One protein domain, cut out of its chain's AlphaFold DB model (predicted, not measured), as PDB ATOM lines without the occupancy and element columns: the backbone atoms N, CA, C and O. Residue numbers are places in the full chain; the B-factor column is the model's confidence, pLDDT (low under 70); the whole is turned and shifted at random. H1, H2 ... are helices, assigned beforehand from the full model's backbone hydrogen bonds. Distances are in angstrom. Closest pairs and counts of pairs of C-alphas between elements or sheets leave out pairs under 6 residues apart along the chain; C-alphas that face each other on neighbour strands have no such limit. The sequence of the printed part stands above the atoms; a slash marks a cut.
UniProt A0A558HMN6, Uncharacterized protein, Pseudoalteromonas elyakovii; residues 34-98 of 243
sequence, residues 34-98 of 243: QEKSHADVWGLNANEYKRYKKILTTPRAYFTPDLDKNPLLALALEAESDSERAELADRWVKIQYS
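Overview. This is residues 34 to 98 of the 243 residues of an uncharacterized protein of Pseudoalteromonas elyakovii (UniProt A0A558HMN6). Four helices form an open, zigzag-like series in which H1 crosses H2, H2 crosses the short H4 in the middle, and the long H5 folds back along H4 as the second arm of an uneven helical hairpin. H2 and H5 are on different sides of H4, while the very short H3 lies past the last residues of H2, away from H1 and H5. The printed part has 65 residues with five named helices, in the order H1, H2, H3, H4, H5, and no named strand, and its class is all helix. It is compact, with a radius of gyration of the C-alphas of 11.3 A, and its C-alphas span 30 by 30 by 21 A.

Arrangement. H1, residues 34 to 41, touches H2, residues 46 to 56, and their lines are about perpendicular at 74 degrees. Their closest C-alphas, those of Ala 39 and Tyr 49, are 6.1 A apart. H3, residues 60 to 63, is close to H2 but not clearly touching, with the closest C-alphas, those of Ile 55 and Ala 61, 7.1 A apart. H4, residues 71 to 77, touches H2, with the C-alphas of Tyr 52 and Leu 75 closest at 6.1 A. These two run the same way at a steep tilt of 68 degrees, only just short of about perpendicular. H3 and H4 are apart, but only just, with closest C-alphas at 8.3 A. H5, residues 82 to 98, forms a helical hairpin with H4: they touch, and they run opposite ways at a steep tilt of 37 degrees, only just past shallow. The closest C-alphas of the hairpin, those of Ala 76 and Arg 85, are 4.9 A apart. H2 and H5 are apart. The helix packing is mostly crossed, with no touching pair at a shallow tilt. In H1, H2, H4 and H5 every O i to N i+4 pair is within hydrogen-bond range; H3 is too short for such a pair, and its one O i to N i+3 pair is within range.

Along the chain. H1 begins at C-alpha 34, at (302.771, 316.968, 208.920), and has eight residues. H2 is 15.6 A from first to last C-alpha, H3 5.3 A and H4 10.1 A. H4 begins at C-alpha 71, at (288.561, 314.854, 207.603). H5, the longest helix with 17 residues, is 24.7 A long and ends at C-alpha 98, at (287.958, 305.324, 221.909).

Size, cuts and confidence. The two C-alphas farthest apart, those of Pro 59 and Ser 98, are 31.4 A apart. The printed part has no cut. The links H1 to H2, H2 to H3 and H4 to H5 are tight, and the link H3 to H4 is short. The mean pLDDT of the printed part is 95.4, and no printed residue is under 70.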
ATOM      1  N   GLN A  34     303.878 316.584 208.043       94.38
ATOM      2  CA  GLN A  34     302.771 316.968 208.920       94.38
ATOM      3  C   GLN A  34     301.425 316.456 208.395       94.38
ATOM      4  O   GLN A  34     300.627 315.928 209.163       94.38
ATOM      5  N   GLU A  35     301.181 316.571 207.091       95.25
ATOM      6  CA  GLU A  35     299.959 316.056 206.466       95.25
ATOM      7  C   GLU A  35     299.863 314.534 206.558       95.25
ATOM      8  O   GLU A  35     298.782 314.020 206.817       95.25
ATOM      9  N   LYS A  36     300.983 313.817 206.401       95.00
ATOM     10  CA  LYS A  36     301.035 312.362 206.608       95.00
ATOM     11  C   LYS A  36     300.669 312.003 208.043       95.00
ATOM     12  O   LYS A  36     299.739 311.240 208.251       95.00
ATOM     13  N   SER A  37     301.310 312.642 209.021       95.56
ATOM     14  CA  SER A  37     300.993 312.413 210.433       95.56
ATOM     15  C   SER A  37     299.529 312.720 210.759       95.56
ATOM     16  O   SER A  37     298.921 312.002 211.548       95.56
ATOM     17  N   HIS A  38     298.952 313.764 210.162       95.06
ATOM     18  CA  HIS A  38     297.538 314.074 210.344       95.06
ATOM     19  C   HIS A  38     296.644 313.008 209.696       95.06
ATOM     20  O   HIS A  38     295.719 312.529 210.344       95.06
ATOM     21  N   ALA A  39     296.939 312.589 208.462       95.88
ATOM     22  CA  ALA A  39     296.228 311.506 207.787       95.88
ATOM     23  C   ALA A  39     296.237 310.216 208.622       95.88
ATOM     24  O   ALA A  39     295.185 309.609 208.815       95.88
ATOM     25  N   ASP A  40     297.394 309.862 209.185       94.50
ATOM     26  CA  ASP A  40     297.587 308.649 209.980       94.50
ATOM     27  C   ASP A  40     296.697 308.635 211.233       94.50
ATOM     28  O   ASP A  40     296.054 307.627 211.523       94.50
ATOM     29  N   VAL A  41     296.586 309.763 211.950       93.62
ATOM     30  CA  VAL A  41     295.718 309.880 213.144       93.62
ATOM     31  C   VAL A  41     294.239 309.685 212.800       93.62
ATOM     32  O   VAL A  41     293.475 309.170 213.615       93.62
ATOM     33  N   TRP A  42     293.840 310.063 211.586       95.00
ATOM     34  CA  TRP A  42     292.481 309.883 211.077       95.00
ATOM     35  C   TRP A  42     292.276 308.562 210.323       95.00
ATOM     36  O   TRP A  42     291.171 308.302 209.848       95.00
ATOM     37  N   GLY A  43     293.312 307.723 210.211       94.44
ATOM     38  CA  GLY A  43     293.260 306.471 209.459       94.44
ATOM     39  C   GLY A  43     292.960 306.680 207.972       94.44
ATOM     40  O   GLY A  43     292.242 305.874 207.377       94.44
ATOM     41  N   LEU A  44     293.450 307.784 207.401       96.62
ATOM     42  CA  LEU A  44     293.291 308.127 205.992       96.62
ATOM     43  C   LEU A  44     294.523 307.725 205.190       96.62
ATOM     44  O   LEU A  44     295.658 307.959 205.603       96.62
ATOM     45  N   ASN A  45     294.305 307.202 203.989       95.56
ATOM     46  CA  ASN A  45     295.384 307.014 203.029       95.56
ATOM     47  C   ASN A  45     295.724 308.324 202.288       95.56
ATOM     48  O   ASN A  45     295.023 309.337 202.376       95.56
ATOM     49  N   ALA A  46     296.809 308.306 201.510       95.06
ATOM     50  CA  ALA A  46     297.293 309.499 200.818       95.06
ATOM     51  C   ALA A  46     296.280 310.089 199.815       95.06
ATOM     52  O   ALA A  46     296.228 311.308 199.648       95.06
ATOM     53  N   ASN A  47     295.473 309.253 199.158       95.38
ATOM     54  CA  ASN A  47     294.477 309.702 198.182       95.38
ATOM     55  C   ASN A  47     293.252 310.308 198.869       95.38
ATOM     56  O   ASN A  47     292.803 311.385 198.471       95.38
ATOM     57  N   GLU A  48     292.771 309.679 199.941       97.12
ATOM     58  CA  GLU A  48     291.709 310.230 200.789       97.12
ATOM     59  C   GLU A  48     292.112 311.596 201.343       97.12
ATOM     60  O   GLU A  48     291.348 312.556 201.259       97.12
ATOM     61  N   TYR A  49     293.351 311.731 201.818       97.50
ATOM     62  CA  TYR A  49     293.840 313.002 202.339       97.50
ATOM     63  C   TYR A  49     293.954 314.087 201.256       97.50
ATOM     64  O   TYR A  49     293.594 315.245 201.480       97.50
ATOM     65  N   LYS A  50     294.411 313.735 200.045       96.38
ATOM     66  CA  LYS A  50     294.411 314.661 198.898       96.38
ATOM     67  C   LYS A  50     292.989 315.129 198.564       96.38
ATOM     68  O   LYS A  50     292.784 316.325 198.345       96.38
ATOM     69  N   ARG A  51     292.007 314.220 198.559       97.12
ATOM     70  CA  ARG A  51     290.594 314.560 198.319       97.12
ATOM     71  C   ARG A  51     290.033 315.440 199.430       97.12
ATOM     72  O   ARG A  51     289.410 316.450 199.123       97.12
ATOM     73  N   TYR A  52     290.342 315.140 200.687       97.62
ATOM     74  CA  TYR A  52     290.009 315.987 201.829       97.62
ATOM     75  C   TYR A  52     290.502 317.431 201.636       97.62
ATOM     76  O   TYR A  52     289.705 318.368 201.706       97.62
ATOM     77  N   LYS A  53     291.778 317.631 201.275       96.75
ATOM     78  CA  LYS A  53     292.305 318.978 200.985       96.75
ATOM     79  C   LYS A  53     291.557 319.669 199.852       96.75
ATOM     80  O   LYS A  53     291.302 320.866 199.934       96.75
ATOM     81  N   LYS A  54     291.192 318.931 198.802       96.69
ATOM     82  CA  LYS A  54     290.395 319.474 197.698       96.69
ATOM     83  C   LYS A  54     289.023 319.934 198.191       96.69
ATOM     84  O   LYS A  54     288.620 321.038 197.844       96.69
ATOM     85  N   ILE A  55     288.348 319.151 199.036       96.94
ATOM     86  CA  ILE A  55     287.037 319.502 199.608       96.94
ATOM     87  C   ILE A  55     287.120 320.812 200.395       96.94
ATOM     88  O   ILE A  55     286.248 321.665 200.232       96.94
ATOM     89  N   LEU A  56     288.200 321.034 201.152       96.44
ATOM     90  CA  LEU A  56     288.412 322.287 201.885       96.44
ATOM     91  C   LEU A  56     288.532 323.532 200.987       96.44
ATOM     92  O   LEU A  56     288.287 324.640 201.449       96.44
ATOM     93  N   THR A  57     288.874 323.367 199.706       95.81
ATOM     94  CA  THR A  57     288.900 324.474 198.729       95.81
ATOM     95  C   THR A  57     287.543 324.750 198.077       95.81
ATOM     96  O   THR A  57     287.404 325.708 197.320       95.81
ATOM     97  N   THR A  58     286.532 323.922 198.351       94.62
ATOM     98  CA  THR A  58     285.184 324.073 197.788       94.62
ATOM     99  C   THR A  58     284.276 324.882 198.724       94.62
ATOM    100  O   THR A  58     284.553 324.978 199.923       94.62
ATOM    101  N   PRO A  59     283.128 325.402 198.238       93.94
ATOM    102  CA  PRO A  59     282.132 326.053 199.095       93.94
ATOM    103  C   PRO A  59     281.631 325.189 200.264       93.94
ATOM    104  O   PRO A  59     281.113 325.728 201.238       93.94
ATOM    105  N   ARG A  60     281.814 323.858 200.218       92.31
ATOM    106  CA  ARG A  60     281.482 322.948 201.325       92.31
ATOM    107  C   ARG A  60     282.111 323.378 202.652       92.31
ATOM    108  O   ARG A  60     281.441 323.295 203.680       92.31
ATOM    109  N   ALA A  61     283.352 323.867 202.622       92.81
ATOM    110  CA  ALA A  61     284.065 324.330 203.812       92.81
ATOM    111  C   ALA A  61     283.405 325.552 204.469       92.81
ATOM    112  O   ALA A  61     283.532 325.745 205.672       92.81
ATOM    113  N   TYR A  62     282.665 326.355 203.700       92.62
ATOM    114  CA  TYR A  62     281.907 327.488 204.228       92.62
ATOM    115  C   TYR A  62     280.605 327.045 204.909       92.62
ATOM    116  O   TYR A  62     280.205 327.611 205.921       92.62
ATOM    117  N   PHE A  63     279.936 326.018 204.373       92.94
ATOM    118  CA  PHE A  63     278.645 325.559 204.899       92.94
ATOM    119  C   PHE A  63     278.751 324.713 206.168       92.94
ATOM    120  O   PHE A  63     277.763 324.573 206.884       92.94
ATOM    121  N   THR A  64     279.921 324.132 206.437       91.56
ATOM    122  CA  THR A  64     280.138 323.259 207.595       91.56
ATOM    123  C   THR A  64     281.207 323.881 208.490       91.56
ATOM    124  O   THR A  64     282.374 323.879 208.099       91.56
ATOM    125  N   PRO A  65     280.841 324.426 209.665       90.56
ATOM    126  CA  PRO A  65     281.814 324.983 210.598       90.56
ATOM    127  C   PRO A  65     282.897 323.962 210.957       90.56
ATOM    128  O   PRO A  65     282.592 322.786 211.152       90.56
ATOM    129  N   ASP A  66     284.146 324.423 211.057       92.88
ATOM    130  CA  ASP A  66     285.296 323.615 211.485       92.88
ATOM    131  C   ASP A  66     285.535 322.331 210.655       92.88
ATOM    132  O   ASP A  66     286.053 321.333 211.163       92.88
ATOM    133  N   LEU A  67     285.165 322.326 209.366       94.00
ATOM    134  CA  LEU A  67     285.354 321.157 208.496       94.00
ATOM    135  C   LEU A  67     286.829 320.737 208.362       94.00
ATOM    136  O   LEU A  67     287.128 319.560 208.162       94.00
ATOM    137  N   ASP A  68     287.752 321.684 208.533       93.94
ATOM    138  CA  ASP A  68     289.203 321.484 208.577       93.94
ATOM    139  C   ASP A  68     289.685 320.663 209.792       93.94
ATOM    140  O   ASP A  68     290.834 320.216 209.838       93.94
ATOM    141  N   LYS A  69     288.809 320.429 210.774       94.38
ATOM    142  CA  LYS A  69     289.083 319.616 211.967       94.38
ATOM    143  C   LYS A  69     288.457 318.226 211.894       94.38
ATOM    144  O   LYS A  69     288.640 317.442 212.823       94.38
ATOM    145  N   ASN A  70     287.714 317.907 210.830       95.44
ATOM    146  CA  ASN A  70     287.044 316.615 210.687       95.44
ATOM    147  C   ASN A  70     287.161 316.047 209.258       95.44
ATOM    148  O   ASN A  70     286.206 316.111 208.475       95.44
ATOM    149  N   PRO A  71     288.317 315.445 208.916       97.00
ATOM    150  CA  PRO A  71     288.561 314.854 207.603       97.00
ATOM    151  C   PRO A  71     287.564 313.758 207.214       97.00
ATOM    152  O   PRO A  71     287.158 313.687 206.055       97.00
ATOM    153  N   LEU A  72     287.133 312.927 208.173       97.50
ATOM    154  CA  LEU A  72     286.160 311.861 207.912       97.50
ATOM    155  C   LEU A  72     284.783 312.429 207.558       97.50
ATOM    156  O   LEU A  72     284.167 311.958 206.604       97.50
ATOM    157  N   LEU A  73     284.321 313.468 208.262       96.75
ATOM    158  CA  LEU A  73     283.064 314.144 207.928       96.75
ATOM    159  C   LEU A  73     283.143 314.832 206.563       96.75
ATOM    160  O   LEU A  73     282.206 314.721 205.777       96.75
ATOM    161  N   ALA A  74     284.255 315.507 206.264       97.75
ATOM    162  CA  ALA A  74     284.464 316.144 204.968       97.75
ATOM    163  C   ALA A  74     284.334 315.140 203.818       97.75
ATOM    164  O   ALA A  74     283.592 315.389 202.870       97.75
ATOM    165  N   LEU A  75     285.002 313.990 203.934       98.31
ATOM    166  CA  LEU A  75     284.913 312.911 202.952       98.31
ATOM    167  C   LEU A  75     283.505 312.307 202.888       98.31
ATOM    168  O   LEU A  75     283.003 312.082 201.794       98.31
ATOM    169  N   ALA A  76     282.841 312.092 204.028       97.31
ATOM    170  CA  ALA A  76     281.526 311.449 204.073       97.31
ATOM    171  C   ALA A  76     280.423 312.301 203.426       97.31
ATOM    172  O   ALA A  76     279.519 311.767 202.780       97.31
ATOM    173  N   LEU A  77     280.501 313.628 203.579       96.12
ATOM    174  CA  LEU A  77     279.558 314.572 202.973       96.12
ATOM    175  C   LEU A  77     279.694 314.658 201.449       96.12
ATOM    176  O   LEU A  77     278.722 314.984 200.774       96.12
ATOM    177  N   GLU A  78     280.879 314.362 200.924       96.06
ATOM    178  CA  GLU A  78     281.182 314.368 199.491       96.06
ATOM    179  C   GLU A  78     281.397 312.943 198.953       96.06
ATOM    180  O   GLU A  78     282.010 312.777 197.898       96.06
ATOM    181  N   ALA A  79     280.937 311.919 199.685       97.44
ATOM    182  CA  ALA A  79     281.100 310.514 199.325       97.44
ATOM    183  C   ALA A  79     280.426 310.204 197.979       97.44
ATOM    184  O   ALA A  79     279.283 310.594 197.741       97.44
ATOM    185  N   GLU A  80     281.123 309.466 197.117       96.12
ATOM    186  CA  GLU A  80     280.675 309.124 195.760       96.12
ATOM    187  C   GLU A  80     279.703 307.936 195.755       96.12
ATOM    188  O   GLU A  80     279.028 307.675 194.761       96.12
ATOM    189  N   SER A  81     279.606 307.216 196.877       97.81
ATOM    190  CA  SER A  81     278.675 306.106 197.063       97.81
ATOM    191  C   SER A  81     278.201 305.989 198.510       97.81
ATOM    192  O   SER A  81     278.852 306.461 199.446       97.81
ATOM    193  N   ASP A  82     277.075 305.306 198.703       97.88
ATOM    194  CA  ASP A  82     276.570 304.991 200.042       97.88
ATOM    195  C   ASP A  82     277.504 304.033 200.796       97.88
ATOM    196  O   ASP A  82     277.644 304.156 202.011       97.88
ATOM    197  N   SER A  83     278.198 303.138 200.080       98.00
ATOM    198  CA  SER A  83     279.206 302.242 200.665       98.00
ATOM    199  C   SER A  83     280.381 303.028 201.241       98.00
ATOM    200  O   SER A  83     280.750 302.825 202.393       98.00
ATOM    201  N   GLU A  84     280.925 303.982 200.478       98.06
ATOM    202  CA  GLU A  84     281.999 304.857 200.962       98.06
ATOM    203  C   GLU A  84     281.547 305.650 202.197       98.06
ATOM    204  O   GLU A  84     282.274 305.751 203.188       98.06
ATOM    205  N   ARG A  85     280.319 306.185 202.169       98.19
ATOM    206  CA  ARG A  85     279.757 306.926 203.304       98.19
ATOM    207  C   ARG A  85     279.638 306.049 204.554       98.19
ATOM    208  O   ARG A  85     279.948 306.526 205.646       98.19
ATOM    209  N   ALA A  86     279.217 304.793 204.401       97.94
ATOM    210  CA  ALA A  86     279.113 303.833 205.496       97.94
ATOM    211  C   ALA A  86     280.491 303.496 206.093       97.94
ATOM    212  O   ALA A  86     280.676 303.604 207.303       97.94
ATOM    213  N   GLU A  87     281.493 303.203 205.263       97.81
ATOM    214  CA  GLU A  87     282.857 302.907 205.727       97.81
ATOM    215  C   GLU A  87     283.497 304.083 206.490       97.81
ATOM    216  O   GLU A  87     284.204 303.899 207.490       97.81
ATOM    217  N   LEU A  88     283.253 305.318 206.040       98.12
ATOM    218  CA  LEU A  88     283.698 306.532 206.730       98.12
ATOM    219  C   LEU A  88     282.985 306.718 208.079       98.12
ATOM    220  O   LEU A  88     283.634 307.086 209.063       98.12
ATOM    221  N   ALA A  89     281.683 306.429 208.145       97.12
ATOM    222  CA  ALA A  89     280.913 306.465 209.387       97.12
ATOM    223  C   ALA A  89     281.409 305.415 210.396       97.12
ATOM    224  O   ALA A  89     281.601 305.739 211.570       97.12
ATOM    225  N   ASP A  90     281.720 304.200 209.946       96.88
ATOM    226  CA  ASP A  90     282.270 303.144 210.799       96.88
ATOM    227  C   ASP A  90     283.628 303.538 211.392       96.88
ATOM    228  O   ASP A  90     283.883 303.338 212.585       96.88
ATOM    229  N   ARG A  91     284.514 304.139 210.582       97.06
ATOM    230  CA  ARG A  91     285.785 304.694 211.079       97.06
ATOM    231  C   ARG A  91     285.547 305.794 212.114       97.06
ATOM    232  O   ARG A  91     286.201 305.791 213.159       97.06
ATOM    233  N   TRP A  92     284.594 306.691 211.866       95.75
ATOM    234  CA  TRP A  92     284.233 307.751 212.808       95.75
ATOM    235  C   TRP A  92     283.751 307.190 214.149       95.75
ATOM    236  O   TRP A  92     284.263 307.588 215.195       95.75
ATOM    237  N   VAL A  93     282.824 306.228 214.139       95.12
ATOM    238  CA  VAL A  93     282.280 305.619 215.363       95.12
ATOM    239  C   VAL A  93     283.376 304.937 216.180       95.12
ATOM    240  O   VAL A  93     283.426 305.121 217.395       95.12
ATOM    241  N   LYS A  94     284.312 304.226 215.539       92.69
ATOM    242  CA  LYS A  94     285.455 303.598 216.232       92.69
ATOM    243  C   LYS A  94     286.343 304.628 216.939       92.69
ATOM    244  O   LYS A  94     286.743 304.415 218.087       92.69
ATOM    245  N   ILE A  95     286.621 305.760 216.288       92.19
ATOM    246  CA  ILE A  95     287.375 306.867 216.896       92.19
ATOM    247  C   ILE A  95     286.595 307.464 218.074       92.19
ATOM    248  O   ILE A  95     287.156 307.638 219.158       92.19
ATOM    249  N   GLN A  96     285.300 307.738 217.891       92.75
ATOM    250  CA  GLN A  96     284.452 308.303 218.943       92.75
ATOM    251  C   GLN A  96     284.332 307.376 220.148       92.75
ATOM    252  O   GLN A  96     284.433 307.840 221.279       92.75
ATOM    253  N   TYR A  97     284.208 306.068 219.934       89.06
ATOM    254  CA  TYR A  97     284.210 305.085 221.009       89.06
ATOM    255  C   TYR A  97     285.491 305.182 221.853       89.06
ATOM    256  O   TYR A  97     285.420 305.364 223.067       89.06
ATOM    257  N   SER A  98     286.668 305.174 221.215       85.50
ATOM    258  CA  SER A  98     287.958 305.324 221.909       85.50
ATOM    259  C   SER A  98     288.067 306.651 222.678       85.50
ATOM    260  O   SER A  98     288.528 306.688 223.823       85.50
TER     261      SER A  98